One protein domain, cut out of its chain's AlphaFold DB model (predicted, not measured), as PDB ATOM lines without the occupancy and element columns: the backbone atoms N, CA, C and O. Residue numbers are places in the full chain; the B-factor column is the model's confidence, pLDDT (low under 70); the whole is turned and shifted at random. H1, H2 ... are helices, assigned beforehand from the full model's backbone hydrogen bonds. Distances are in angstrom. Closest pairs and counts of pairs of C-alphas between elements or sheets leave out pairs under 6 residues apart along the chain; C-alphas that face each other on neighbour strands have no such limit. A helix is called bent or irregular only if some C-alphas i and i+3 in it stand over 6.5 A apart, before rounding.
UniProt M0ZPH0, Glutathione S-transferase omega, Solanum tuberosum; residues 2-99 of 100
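This is residues 2 to 99 of the 100 residues of the protein "Glutathione S-transferase omega" of Solanum tuberosum (UniProt M0ZPH0). Two long helices, H1 and H2, run side by side in opposite ways along the longest axis of a flat slab, H1 at one edge and H2 in the middle; H3 crosses on one face from H1 over H2, and H5 crosses the last part of H2 at the end of the slab where H1 begins. The short H4 sits beyond the end of H3 at the edge away from H1, and the long link from H1 to H2, residues 19 to 33, folds back at the end of the slab away from H5. The printed part has 98 residues with five named helices in the order H1, H2, H3, H4, H5 and no named strand: the class is all helix. The whole is compact, with a radius of gyration of the C-alphas of 13.9 A, although the contacts between helices are few, and it is only just flat, spanning 43 by 31 by 17 A.

H1 is residues 2 to 18, 24.5 A from first to last C-alpha, and begins at C-alpha 2 at (5.423, -1.278, 34.965). After 15 residues comes H2, residues 34 to 54, the longest helix at 29.4 A, from C-alpha 34 at (21.896, -29.248, 30.117) to C-alpha 54 at (14.014, -1.308, 34.517). H2 is irregular, with C-alphas 38 and 41 standing 7.1 A apart, and it has a kink of 34 degrees near residue 48. H3 is residues 63 to 72, 14.2 A long. H4 is residues 76 to 79, 5.1 A long. H5 is residues 86 to 97, 16.2 A long, and ends at C-alpha 97 at (15.810, -2.314, 23.747).

H1 and H2 are close but not clearly touching. Their closest C-alphas, those of Gln 5 and Phe 54, are 7.2 A apart, and they run opposite ways at a shallow tilt of 26 degrees. H1 touches H3 with residues 12 to 16 alone; the closest C-alphas, of Glu 16 and Leu 65, are 5.5 A apart, and the lines are only just about perpendicular at 72 degrees. H2 and H3 are close but not clearly touching, with the C-alphas of Val 40 and Met 72 closest at 7.7 A, and they run opposite ways at a steep tilt of 65 degrees. H2 touches H5 with residues 45 to 53 alone; the closest C-alphas, of Phe 49 and Val 90, are 5.3 A apart, and the lines are about perpendicular at 79 degrees. H4 touches no helix. It is close to H3 but not clearly touching, with the C-alphas of Met 72 and Tyr 78 closest at 7.0 A, and it is only just apart from H2, the closest C-alphas being 8.3 A from each other. H1 is apart from H4 and from H5, H3 is apart from H5, and H4 is apart from H5. In H3 and H5 every O i to N i+4 pair is within hydrogen-bond range, in H1 12 of 13 and in H2 13 of 17, while H4 is too short for such a pair.

The two C-alphas farthest apart, those of Asp 24 and Lys 99, are 43.7 A from each other, while the first and last printed C-alphas, of Arg 2 and Lys 99, are 17.4 A apart. The printed part has no cut. The link from H1 to H2 is long, and in it residues 27 to 29 make a short antiparallel pairing with residues 30 to 31. The links from H2 to H3 and from H4 to H5 are short, and the link from H3 to H4 is tight. The mean pLDDT of the printed part is 95.6, and one residue, Arg 2, is under 70.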
ATOM      1  N   ARG A   2       6.155  -0.368  34.056       66.50
ATOM      2  CA  ARG A   2       5.423  -1.278  34.965       66.50
ATOM      3  C   ARG A   2       4.943  -2.580  34.295       66.50
ATOM      4  O   ARG A   2       5.018  -3.645  34.903       66.50
ATOM      5  N   ASP A   3       4.562  -2.510  33.021       83.56
ATOM      6  CA  ASP A   3       4.142  -3.694  32.255       83.56
ATOM      7  C   ASP A   3       5.309  -4.652  31.986       83.56
ATOM      8  O   ASP A   3       5.164  -5.857  32.152       83.56
ATOM      9  N   ALA A   4       6.498  -4.126  31.666       83.56
ATOM     10  CA  ALA A   4       7.694  -4.940  31.440       83.56
ATOM     11  C   ALA A   4       8.117  -5.693  32.711       83.56
ATOM     12  O   ALA A   4       8.418  -6.881  32.643       83.56
ATOM     13  N   GLN A   5       8.071  -5.034  33.875       89.75
ATOM     14  CA  GLN A   5       8.350  -5.675  35.166       89.75
ATOM     15  C   GLN A   5       7.337  -6.781  35.483       89.75
ATOM     16  O   GLN A   5       7.722  -7.853  35.933       89.75
ATOM     17  N   THR A   6       6.051  -6.541  35.214       91.94
ATOM     18  CA  THR A   6       4.982  -7.522  35.463       91.94
ATOM     19  C   THR A   6       5.129  -8.743  34.554       91.94
ATOM     20  O   THR A   6       5.103  -9.878  35.027       91.94
ATOM     21  N   LEU A   7       5.340  -8.518  33.254       92.38
ATOM     22  CA  LEU A   7       5.512  -9.588  32.271       92.38
ATOM     23  C   LEU A   7       6.785 -10.400  32.532       92.38
ATOM     24  O   LEU A   7       6.734 -11.627  32.508       92.38
ATOM     25  N   ALA A   8       7.905  -9.735  32.824       92.62
ATOM     26  CA  ALA A   8       9.151 -10.407  33.179       92.62
ATOM     27  C   ALA A   8       9.020 -11.166  34.507       92.62
ATOM     28  O   ALA A   8       9.458 -12.309  34.609       92.62
ATOM     29  N   GLY A   9       8.367 -10.563  35.506       95.50
ATOM     30  CA  GLY A   9       8.113 -11.179  36.806       95.50
ATOM     31  C   GLY A   9       7.408 -12.523  36.687       95.50
ATOM     32  O   GLY A   9       7.900 -13.501  37.240       95.50
ATOM     33  N   ALA A  10       6.359 -12.612  35.865       96.50
ATOM     34  CA  ALA A  10       5.657 -13.871  35.618       96.50
ATOM     35  C   ALA A  10       6.567 -14.971  35.031       96.50
ATOM     36  O   ALA A  10       6.405 -16.147  35.359       96.50
ATOM     37  N   GLN A  11       7.546 -14.609  34.192       97.12
ATOM     38  CA  GLN A  11       8.510 -15.577  33.654       97.12
ATOM     39  C   GLN A  11       9.500 -16.044  34.723       97.12
ATOM     40  O   GLN A  11       9.791 -17.233  34.819       97.12
ATOM     41  N   PHE A  12       9.988 -15.141  35.572       98.00
ATOM     42  CA  PHE A  12      10.863 -15.532  36.677       98.00
ATOM     43  C   PHE A  12      10.113 -16.344  37.746       98.00
ATOM     44  O   PHE A  12      10.691 -17.270  38.309       98.00
ATOM     45  N   ASP A  13       8.824 -16.081  37.973       98.44
ATOM     46  CA  ASP A  13       7.969 -16.892  38.854       98.44
ATOM     47  C   ASP A  13       7.793 -18.317  38.314       98.44
ATOM     48  O   ASP A  13       7.788 -19.289  39.075       98.44
ATOM     49  N   TYR A  14       7.704 -18.465  36.989       98.25
ATOM     50  CA  TYR A  14       7.707 -19.777  36.351       98.25
ATOM     51  C   TYR A  14       9.015 -20.537  36.623       98.25
ATOM     52  O   TYR A  14       8.966 -21.716  36.978       98.25
ATOM     53  N   LEU A  15      10.171 -19.870  36.529       98.38
ATOM     54  CA  LEU A  15      11.467 -20.483  36.847       98.38
ATOM     55  C   LEU A  15      11.585 -20.847  38.333       98.38
ATOM     56  O   LEU A  15      12.008 -21.953  38.649       98.38
ATOM     57  N   GLU A  16      11.143 -19.974  39.240       98.62
ATOM     58  CA  GLU A  16      11.097 -20.244  40.687       98.62
ATOM     59  C   GLU A  16      10.251 -21.486  41.017       98.62
ATOM     60  O   GLU A  16      10.621 -22.303  41.866       98.62
ATOM     61  N   LYS A  17       9.115 -21.659  40.327       98.50
ATOM     62  CA  LYS A  17       8.286 -22.864  40.452       98.50
ATOM     63  C   LYS A  17       8.983 -24.091  39.865       98.50
ATOM     64  O   LYS A  17       8.940 -25.152  40.484       98.50
ATOM     65  N   ALA A  18       9.611 -23.963  38.696       98.38
ATOM     66  CA  ALA A  18      10.316 -25.063  38.038       98.38
ATOM     67  C   ALA A  18      11.486 -25.584  38.888       98.38
ATOM     68  O   ALA A  18      11.605 -26.793  39.069       98.38
ATOM     69  N   LEU A  19      12.266 -24.684  39.493       98.56
ATOM     70  CA  LEU A  19      13.351 -25.011  40.427       98.56
ATOM     71  C   LEU A  19      12.859 -25.668  41.726       98.56
ATOM     72  O   LEU A  19      13.650 -26.225  42.472       98.56
ATOM     73  N   GLY A  20      11.559 -25.603  42.024       97.56
ATOM     74  CA  GLY A  20      10.952 -26.293  43.163       97.56
ATOM     75  C   GLY A  20      10.356 -27.661  42.833       97.56
ATOM     76  O   GLY A  20       9.691 -28.231  43.693       97.56
ATOM     77  N   LYS A  21      10.500 -28.153  41.595       98.06
ATOM     78  CA  LYS A  21       9.851 -29.395  41.146       98.06
ATOM     79  C   LYS A  21      10.553 -30.661  41.641       98.06
ATOM     80  O   LYS A  21       9.871 -31.651  41.890       98.06
ATOM     81  N   PHE A  22      11.877 -30.632  41.722       97.25
ATOM     82  CA  PHE A  22      12.709 -31.747  42.166       97.25
ATOM     83  C   PHE A  22      13.338 -31.381  43.513       97.25
ATOM     84  O   PHE A  22      13.670 -30.218  43.737       97.25
ATOM     85  N   ASP A  23      13.432 -32.343  44.425       94.56
ATOM     86  CA  ASP A  23      13.853 -32.143  45.818       94.56
ATOM     87  C   ASP A  23      15.289 -32.611  46.098       94.56
ATOM     88  O   ASP A  23      15.806 -32.405  47.196       94.56
ATOM     89  N   ASP A  24      15.960 -33.189  45.103       95.25
ATOM     90  CA  ASP A  24      17.306 -33.741  45.215       95.25
ATOM     91  C   ASP A  24      18.422 -32.724  44.921       95.25
ATOM     92  O   ASP A  24      19.600 -33.042  45.085       95.25
ATOM     93  N   GLY A  25      18.093 -31.481  44.555       96.38
ATOM     94  CA  GLY A  25      19.089 -30.418  44.456       96.38
ATOM     95  C   GLY A  25      18.574 -29.083  43.906       96.38
ATOM     96  O   GLY A  25      17.386 -28.924  43.635       96.38
ATOM     97  N   PRO A  26      19.469 -28.087  43.779       97.94
ATOM     98  CA  PRO A  26      19.120 -26.701  43.467       97.94
ATOM     99  C   PRO A  26      19.000 -26.401  41.962       97.94
ATOM    100  O   PRO A  26      18.836 -25.240  41.591       97.94
ATOM    101  N   PHE A  27      19.122 -27.410  41.094       98.56
ATOM    102  CA  PHE A  27      19.103 -27.263  39.636       98.56
ATOM    103  C   PHE A  27      17.731 -27.585  39.036       98.56
ATOM    104  O   PHE A  27      16.875 -28.182  39.687       98.56
ATOM    105  N   PHE A  28      17.503 -27.216  37.771       98.38
ATOM    106  CA  PHE A  28      16.184 -27.383  37.137       98.38
ATOM    107  C   PHE A  28      15.677 -28.832  37.104       98.38
ATOM    108  O   PHE A  28      14.464 -29.048  37.080       98.38
ATOM    109  N   LEU A  29      16.588 -29.808  37.093       98.19
ATOM    110  CA  LEU A  29      16.291 -31.242  37.158       98.19
ATOM    111  C   LEU A  29      16.825 -31.883  38.454       98.19
ATOM    112  O   LEU A  29      17.176 -33.060  38.449       98.19
ATOM    113  N   GLY A  30      16.941 -31.101  39.533       97.88
ATOM    114  CA  GLY A  30      17.538 -31.524  40.800       97.88
ATOM    115  C   GLY A  30      19.059 -31.418  40.776       97.88
ATOM    116  O   GLY A  30      19.639 -30.552  41.433       97.88
ATOM    117  N   GLN A  31      19.704 -32.229  39.937       97.81
ATOM    118  CA  GLN A  31      21.145 -32.167  39.665       97.81
ATOM    119  C   GLN A  31      21.473 -31.290  38.451       97.81
ATOM    120  O   GLN A  31      20.632 -31.074  37.575       97.81
ATOM    121  N   PHE A  32      22.723 -30.818  38.378       98.06
ATOM    122  CA  PHE A  32      23.215 -30.016  37.258       98.06
ATOM    123  C   PHE A  32      23.012 -30.741  35.924       98.06
ATOM    124  O   PHE A  32      23.368 -31.910  35.766       98.06
ATOM    125  N   SER A  33      22.449 -30.031  34.952       98.19
ATOM    126  CA  SER A  33      22.014 -30.602  33.686       98.19
ATOM    127  C   SER A  33      22.187 -29.626  32.520       98.19
ATOM    128  O   SER A  33      22.499 -28.446  32.681       98.19
ATOM    129  N   GLN A  34      21.916 -30.106  31.305       98.31
ATOM    130  CA  GLN A  34      21.896 -29.248  30.117       98.31
ATOM    131  C   GLN A  34      20.817 -28.158  30.176       98.31
ATOM    132  O   GLN A  34      20.957 -27.142  29.501       98.31
ATOM    133  N   VAL A  35      19.763 -28.336  30.984       98.31
ATOM    134  CA  VAL A  35      18.750 -27.290  31.176       98.31
ATOM    135  C   VAL A  35      19.396 -26.076  31.836       98.31
ATOM    136  O   VAL A  35      19.227 -24.959  31.363       98.31
ATOM    137  N   ASP A  36      20.226 -26.279  32.855       98.62
ATOM    138  CA  ASP A  36      20.928 -25.192  33.540       98.62
ATOM    139  C   ASP A  36      21.881 -24.456  32.586       98.62
ATOM    140  O   ASP A  36      21.875 -23.226  32.525       98.62
ATOM    141  N   ILE A  37      22.613 -25.209  31.756       98.25
ATOM    142  CA  ILE A  37      23.496 -24.666  30.708       98.25
ATOM    143  C   ILE A  37      22.713 -23.821  29.694       98.25
ATOM    144  O   ILE A  37      23.194 -22.775  29.265       98.25
ATOM    145  N   ALA A  38      21.508 -24.248  29.308       98.31
ATOM    146  CA  ALA A  38      20.687 -23.520  28.346       98.31
ATOM    147  C   ALA A  38      20.174 -22.180  28.903       98.31
ATOM    148  O   ALA A  38      20.074 -21.203  28.159       98.31
ATOM    149  N   TYR A  39      19.859 -22.118  30.200       98.44
ATOM    150  CA  TYR A  39      19.281 -20.926  30.824       98.44
ATOM    151  C   TYR A  39      20.324 -19.943  31.361       98.44
ATOM    152  O   TYR A  39      20.098 -18.732  31.286       98.44
ATOM    153  N   VAL A  40      21.463 -20.417  31.880       98.25
ATOM    154  CA  VAL A  40      22.431 -19.554  32.579       98.25
ATOM    155  C   VAL A  40      22.922 -18.346  31.786       98.25
ATOM    156  O   VAL A  40      22.917 -17.258  32.367       98.25
ATOM    157  N   PRO A  41      23.205 -18.420  30.469       97.56
ATOM    158  CA  PRO A  41      23.675 -17.247  29.743       97.56
ATOM    159  C   PRO A  41      22.631 -16.123  29.725       97.56
ATOM    160  O   PRO A  41      22.986 -14.944  29.761       97.56
ATOM    161  N   PHE A  42      21.341 -16.467  29.672       97.56
ATOM    162  CA  PHE A  42      20.256 -15.489  29.656       97.56
ATOM    163  C   PHE A  42      19.989 -14.927  31.046       97.56
ATOM    164  O   PHE A  42      19.906 -13.710  31.194       97.56
ATOM    165  N   ILE A  43      19.905 -15.788  32.066       98.06
ATOM    166  CA  ILE A  43      19.654 -15.333  33.438       98.06
ATOM    167  C   ILE A  43      20.782 -14.425  33.927       98.06
ATOM    168  O   ILE A  43      20.493 -13.382  34.503       98.06
ATOM    169  N   GLU A  44      22.040 -14.744  33.610       97.75
ATOM    170  CA  GLU A  44      23.188 -13.879  33.891       97.75
ATOM    171  C   GLU A  44      23.009 -12.479  33.282       97.75
ATOM    172  O   GLU A  44      23.094 -11.460  33.970       97.75
ATOM    173  N   ARG A  45      22.693 -12.415  31.984       97.56
ATOM    174  CA  ARG A  45      22.503 -11.143  31.269       97.56
ATOM    175  C   ARG A  45      21.318 -10.356  31.820       97.56
ATOM    176  O   ARG A  45      21.386  -9.133  31.910       97.56
ATOM    177  N   PHE A  46      20.246 -11.040  32.206       96.44
ATOM    178  CA  PHE A  46      19.076 -10.418  32.816       96.44
ATOM    179  C   PHE A  46      19.362  -9.901  34.226       96.44
ATOM    180  O   PHE A  46      18.918  -8.801  34.551       96.44
ATOM    181  N   GLN A  47      20.149 -10.625  35.023       95.94
ATOM    182  CA  GLN A  47      20.584 -10.178  36.345       95.94
ATOM    183  C   GLN A  47      21.420  -8.892  36.259       95.94
ATOM    184  O   GLN A  47      21.297  -8.028  37.120       95.94
ATOM    185  N   ILE A  48      22.214  -8.733  35.196       96.50
ATOM    186  CA  ILE A  48      23.005  -7.523  34.937       96.50
ATOM    187  C   ILE A  48      22.126  -6.380  34.397       96.50
ATOM    188  O   ILE A  48      22.152  -5.258  34.905       96.50
ATOM    189  N   PHE A  49      21.348  -6.634  33.343       96.12
ATOM    190  CA  PHE A  49      20.670  -5.573  32.595       96.12
ATOM    191  C   PHE A  49      19.367  -5.092  33.235       96.12
ATOM    192  O   PHE A  49      19.101  -3.889  33.238       96.12
ATOM    193  N   ILE A  50      18.530  -5.995  33.750       94.69
ATOM    194  CA  ILE A  50      17.170  -5.641  34.172       94.69
ATOM    195  C   ILE A  50      17.157  -4.638  35.343       94.69
ATOM    196  O   ILE A  50      16.369  -3.688  35.273       94.69
ATOM    197  N   PRO A  51      18.056  -4.719  36.344       94.25
ATOM    198  CA  PRO A  51      18.185  -3.662  37.345       94.25
ATOM    199  C   PRO A  51      18.545  -2.303  36.726       94.25
ATOM    200  O   PRO A  51      17.913  -1.295  37.035       94.25
ATOM    201  N   ALA A  52      19.496  -2.269  35.789       92.88
ATOM    202  CA  ALA A  52      19.982  -1.030  35.177       92.88
ATOM    203  C   ALA A  52      19.024  -0.409  34.142       92.88
ATOM    204  O   ALA A  52      19.102   0.797  33.882       92.88
ATOM    205  N   GLY A  53      18.183  -1.221  33.499       90.56
ATOM    206  CA  GLY A  53      17.225  -0.797  32.474       90.56
ATOM    207  C   GLY A  53      15.812  -0.552  33.006       90.56
ATOM    208  O   GLY A  53      15.109   0.316  32.494       90.56
ATOM    209  N   PHE A  54      15.398  -1.293  34.036       90.81
ATOM    210  CA  PHE A  54      14.014  -1.308  34.517       90.81
ATOM    211  C   PHE A  54      13.876  -1.165  36.035       90.81
ATOM    212  O   PHE A  54      12.745  -1.204  36.514       90.81
ATOM    213  N   ASN A  55      14.966  -0.996  36.797       92.25
ATOM    214  CA  ASN A  55      14.953  -0.930  38.265       92.25
ATOM    215  C   ASN A  55      14.183  -2.103  38.902       92.25
ATOM    216  O   ASN A  55      13.263  -1.912  39.698       92.25
ATOM    217  N   TYR A  56      14.509  -3.319  38.466       94.25
ATOM    218  CA  TYR A  56      13.838  -4.539  38.893       94.25
ATOM    219  C   TYR A  56      14.849  -5.643  39.196       94.25
ATOM    220  O   TYR A  56      15.670  -5.994  38.349       94.25
ATOM    221  N   ASP A  57      14.770  -6.185  40.409       95.88
ATOM    222  CA  ASP A  57      15.566  -7.327  40.853       95.88
ATOM    223  C   ASP A  57      14.817  -8.631  40.557       95.88
ATOM    224  O   ASP A  57      13.750  -8.908  41.115       95.88
ATOM    225  N   ILE A  58      15.399  -9.449  39.681       96.81
ATOM    226  CA  ILE A  58      14.812 -10.717  39.241       96.81
ATOM    227  C   ILE A  58      14.772 -11.772  40.356       96.81
ATOM    228  O   ILE A  58      14.003 -12.723  40.252       96.81
ATOM    229  N   THR A  59      15.549 -11.610  41.429       97.75
ATOM    230  CA  THR A  59      15.633 -12.564  42.547       97.75
ATOM    231  C   THR A  59      14.679 -12.241  43.697       97.75
ATOM    232  O   THR A  59      14.418 -13.095  44.547       97.75
ATOM    233  N   SER A  60      14.096 -11.037  43.713       96.56
ATOM    234  CA  SER A  60      13.164 -10.618  44.761       96.56
ATOM    235  C   SER A  60      11.934 -11.529  44.808       96.56
ATOM    236  O   SER A  60      11.239 -11.708  43.805       96.56
ATOM    237  N   GLY A  61      11.692 -12.144  45.970       97.62
ATOM    238  CA  GLY A  61      10.628 -13.135  46.173       97.62
ATOM    239  C   GLY A  61      10.895 -14.516  45.554       97.62
ATOM    240  O   GLY A  61      10.007 -15.364  45.594       97.62
ATOM    241  N   ARG A  62      12.093 -14.761  45.004       98.44
ATOM    242  CA  ARG A  62      12.458 -15.990  44.272       98.44
ATOM    243  C   ARG A  62      13.717 -16.643  44.855       98.44
ATOM    244  O   ARG A  62      14.788 -16.601  44.241       98.44
ATOM    245  N   PRO A  63      13.625 -17.210  46.072       98.44
ATOM    246  CA  PRO A  63      14.786 -17.740  46.776       98.44
ATOM    247  C   PRO A  63      15.433 -18.939  46.071       98.44
ATOM    248  O   PRO A  63      16.646 -19.102  46.184       98.44
ATOM    249  N   LYS A  64      14.684 -19.764  45.322       98.62
ATOM    250  CA  LYS A  64      15.291 -20.879  44.578       98.62
ATOM    251  C   LYS A  64      16.037 -20.381  43.357       98.62
ATOM    252  O   LYS A  64      17.121 -20.882  43.088       98.62
ATOM    253  N   LEU A  65      15.520 -19.365  42.664       98.69
ATOM    254  CA  LEU A  65      16.269 -18.713  41.588       98.69
ATOM    255  C   LEU A  65      17.570 -18.091  42.113       98.69
ATOM    256  O   LEU A  65      18.621 -18.290  41.512       98.69
ATOM    257  N   ALA A  66      17.522 -17.401  43.256       98.62
ATOM    258  CA  ALA A  66      18.724 -16.869  43.900       98.62
ATOM    259  C   ALA A  66      19.729 -17.982  44.242       98.62
ATOM    260  O   ALA A  66      20.918 -17.857  43.949       98.62
ATOM    261  N   LYS A  67      19.245 -19.099  44.804       98.56
ATOM    262  CA  LYS A  67      20.081 -20.258  45.129       98.56
ATOM    263  C   LYS A  67      20.683 -20.906  43.884       98.56
ATOM    264  O   LYS A  67      21.865 -21.224  43.878       98.56
ATOM    265  N   TRP A  68      19.904 -21.059  42.822       98.75
ATOM    266  CA  TRP A  68      20.381 -21.596  41.553       98.75
ATOM    267  C   TRP A  68      21.520 -20.749  40.968       98.75
ATOM    268  O   TRP A  68      22.534 -21.305  40.558       98.75
ATOM    269  N   ILE A  69      21.411 -19.413  41.008       98.38
ATOM    270  CA  ILE A  69      22.493 -18.511  40.568       98.38
ATOM    271  C   ILE A  69      23.762 -18.728  41.408       98.38
ATOM    272  O   ILE A  69      24.846 -18.865  40.842       98.38
ATOM    273  N   GLU A  70      23.632 -18.811  42.737       98.31
ATOM    274  CA  GLU A  70      24.759 -19.067  43.650       98.31
ATOM    275  C   GLU A  70      25.479 -20.386  43.324       98.31
ATOM    276  O   GLU A  70      26.706 -20.454  43.350       98.31
ATOM    277  N   GLU A  71      24.727 -21.446  43.019       98.25
ATOM    278  CA  GLU A  71      25.293 -22.760  42.698       98.25
ATOM    279  C   GLU A  71      25.913 -22.798  41.300       98.25
ATOM    280  O   GLU A  71      26.990 -23.370  41.127       98.25
ATOM    281  N   MET A  72      25.308 -22.122  40.319       98.06
ATOM    282  CA  MET A  72      25.922 -21.939  39.002       98.06
ATOM    283  C   MET A  72      27.264 -21.217  39.122       98.06
ATOM    284  O   MET A  72      28.254 -21.683  38.560       98.06
ATOM    285  N   ASP A  73      27.340 -20.149  39.922       96.75
ATOM    286  CA  ASP A  73      28.562 -19.369  40.157       96.75
ATOM    287  C   ASP A  73      29.704 -20.171  40.801       96.75
ATOM    288  O   ASP A  73      30.850 -19.721  40.778       96.75
ATOM    289  N   LYS A  74      29.443 -21.373  41.332       97.44
ATOM    290  CA  LYS A  74      30.484 -22.278  41.846       97.44
ATOM    291  C   LYS A  74      31.117 -23.138  40.755       97.44
ATOM    292  O   LYS A  74      32.251 -23.576  40.947       97.44
ATOM    293  N   LEU A  75      30.449 -23.335  39.618       97.25
ATOM    294  CA  LEU A  75      30.905 -24.209  38.540       97.25
ATOM    295  C   LEU A  75      32.036 -23.562  37.735       97.25
ATOM    296  O   LEU A  75      31.844 -22.549  37.062       97.25
ATOM    297  N   ASP A  76      33.212 -24.185  37.738       96.94
ATOM    298  CA  ASP A  76      34.399 -23.630  37.071       96.94
ATOM    299  C   ASP A  76      34.223 -23.474  35.557       96.94
ATOM    300  O   ASP A  76      34.700 -22.496  34.982       96.94
ATOM    301  N   GLY A  77      33.482 -24.387  34.920       95.56
ATOM    302  CA  GLY A  77      33.163 -24.288  33.495       95.56
ATOM    303  C   GLY A  77      32.311 -23.061  33.161       95.56
ATOM    304  O   GLY A  77      32.548 -22.413  32.147       95.56
ATOM    305  N   TYR A  78      31.368 -22.691  34.034       97.00
ATOM    306  CA  TYR A  78      30.548 -21.499  33.827       97.00
ATOM    307  C   TYR A  78      31.333 -20.216  34.114       97.00
ATOM    308  O   TYR A  78      31.299 -19.304  33.288       97.00
ATOM    309  N   LYS A  79      32.111 -20.159  35.209       95.50
ATOM    310  CA  LYS A  79      32.934 -18.984  35.566       95.50
ATOM    311  C   LYS A  79      33.796 -18.478  34.405       95.50
ATOM    312  O   LYS A  79      33.913 -17.274  34.216       95.50
ATOM    313  N   GLN A  80      34.364 -19.389  33.613       96.00
ATOM    314  CA  GLN A  80      35.212 -19.061  32.459       96.00
ATOM    315  C   GLN A  80      34.454 -18.415  31.286       96.00
ATOM    316  O   GLN A  80      35.075 -17.840  30.397       96.00
ATOM    317  N   THR A  81      33.126 -18.522  31.272       95.81
ATOM    318  CA  THR A  81      32.252 -18.059  30.180       95.81
ATOM    319  C   THR A  81      31.408 -16.838  30.542       95.81
ATOM    320  O   THR A  81      30.655 -16.356  29.691       95.81
ATOM    321  N   LYS A  82      31.523 -16.336  31.781       94.69
ATOM    322  CA  LYS A  82      30.751 -15.183  32.253       94.69
ATOM    323  C   LYS A  82      31.045 -13.929  31.433       94.69
ATOM    324  O   LYS A  82      32.119 -13.757  30.854       94.69
ATOM    325  N   VAL A  83      30.069 -13.029  31.404       93.25
ATOM    326  CA  VAL A  83      30.156 -11.709  30.782       93.25
ATOM    327  C   VAL A  83      31.338 -10.952  31.390       93.25
ATOM    328  O   VAL A  83      31.297 -10.537  32.544       93.25
ATOM    329  N   LEU A  84      32.388 -10.762  30.587       88.94
ATOM    330  CA  LEU A  84      33.628 -10.112  31.022       88.94
ATOM    331  C   LEU A  84      33.449  -8.617  31.315       88.94
ATOM    332  O   LEU A  84      34.133  -8.082  32.180       88.94
ATOM    333  N   GLU A  85      32.546  -7.947  30.593       94.50
ATOM    334  CA  GLU A  85      32.339  -6.495  30.677       94.50
ATOM    335  C   GLU A  85      30.844  -6.171  30.885       94.50
ATOM    336  O   GLU A  85      30.132  -5.864  29.917       94.50
ATOM    337  N   PRO A  86      30.329  -6.271  32.129       94.44
ATOM    338  CA  PRO A  86      28.917  -6.041  32.443       94.44
ATOM    339  C   PRO A  86      28.410  -4.661  32.009       94.44
ATOM    340  O   PRO A  86      27.286  -4.534  31.527       94.44
ATOM    341  N   GLU A  87      29.237  -3.623  32.111       94.81
ATOM    342  CA  GLU A  87      28.874  -2.251  31.755       94.81
ATOM    343  C   GLU A  87      28.630  -2.110  30.248       94.81
ATOM    344  O   GLU A  87      27.646  -1.491  29.836       94.81
ATOM    345  N   LYS A  88      29.469  -2.751  29.419       96.00
ATOM    346  CA  LYS A  88      29.280  -2.783  27.960       96.00
ATOM    347  C   LYS A  88      28.021  -3.548  27.574       96.00
ATOM    348  O   LYS A  88      27.322  -3.133  26.651       96.00
ATOM    349  N   LEU A  89      27.697  -4.633  28.283       95.75
ATOM    350  CA  LEU A  89      26.438  -5.352  28.080       95.75
ATOM    351  C   LEU A  89      25.237  -4.448  28.384       95.75
ATOM    352  O   LEU A  89      24.299  -4.393  27.588       95.75
ATOM    353  N   VAL A  90      25.271  -3.719  29.506       96.50
ATOM    354  CA  VAL A  90      24.207  -2.773  29.871       96.50
ATOM    355  C   VAL A  90      24.053  -1.698  28.799       96.50
ATOM    356  O   VAL A  90      22.931  -1.444  28.367       96.50
ATOM    357  N   GLU A  91      25.146  -1.081  28.347       96.12
ATOM    358  CA  GLU A  91      25.099  -0.072  27.285       96.12
ATOM    359  C   GLU A  91      24.504  -0.645  25.991       96.12
ATOM    360  O   GLU A  91      23.573  -0.067  25.423       96.12
ATOM    361  N   TYR A  92      24.985  -1.813  25.561       95.19
ATOM    362  CA  TYR A  92      24.498  -2.497  24.368       95.19
ATOM    363  C   TYR A  92      22.993  -2.800  24.453       95.19
ATOM    364  O   TYR A  92      22.251  -2.499  23.518       95.19
ATOM    365  N   TYR A  93      22.505  -3.318  25.583       95.56
ATOM    366  CA  TYR A  93      21.085  -3.652  25.756       95.56
ATOM    367  C   TYR A  93      20.200  -2.416  25.918       95.56
ATOM    368  O   TYR A  93      19.082  -2.397  25.404       95.56
ATOM    369  N   LYS A  94      20.695  -1.345  26.548       94.31
ATOM    370  CA  LYS A  94      20.001  -0.049  26.537       94.31
ATOM    371  C   LYS A  94      19.838   0.462  25.107       94.31
ATOM    372  O   LYS A  94      18.750   0.900  24.746       94.31
ATOM    373  N   ASN A  95      20.880   0.353  24.285       94.88
ATOM    374  CA  ASN A  95      20.819   0.754  22.880       94.88
ATOM    375  C   ASN A  95      19.856  -0.107  22.059       94.88
ATOM    376  O   ASN A  95      19.177   0.422  21.189       94.88
ATOM    377  N   LEU A  96      19.791  -1.410  22.331       93.62
ATOM    378  CA  LEU A  96      18.967  -2.340  21.562       93.62
ATOM    379  C   LEU A  96      17.480  -2.292  21.943       93.62
ATOM    380  O   LEU A  96      16.627  -2.437  21.075       93.62
ATOM    381  N   PHE A  97      17.171  -2.122  23.230       90.38
ATOM    382  CA  PHE A  97      15.810  -2.314  23.747       90.38
ATOM    383  C   PHE A  97      15.154  -1.046  24.296       90.38
ATOM    384  O   PHE A  97      13.936  -1.031  24.459       90.38
ATOM    385  N   LEU A  98      15.934  -0.011  24.635       89.12
ATOM    386  CA  LEU A  98      15.421   1.201  25.291       89.12
ATOM    387  C   LEU A  98      15.633   2.486  24.483       89.12
ATOM    388  O   LEU A  98      15.000   3.493  24.802       89.12
ATOM    389  N   LYS A  99      16.493   2.486  23.457       82.81
ATOM    390  CA  LYS A  99      16.535   3.586  22.487       82.81
ATOM    391  C   LYS A  99      15.384   3.408  21.494       82.81
ATOM    392  O   LYS A  99      15.299   2.371  20.843       82.81
TER     393      LYS A  99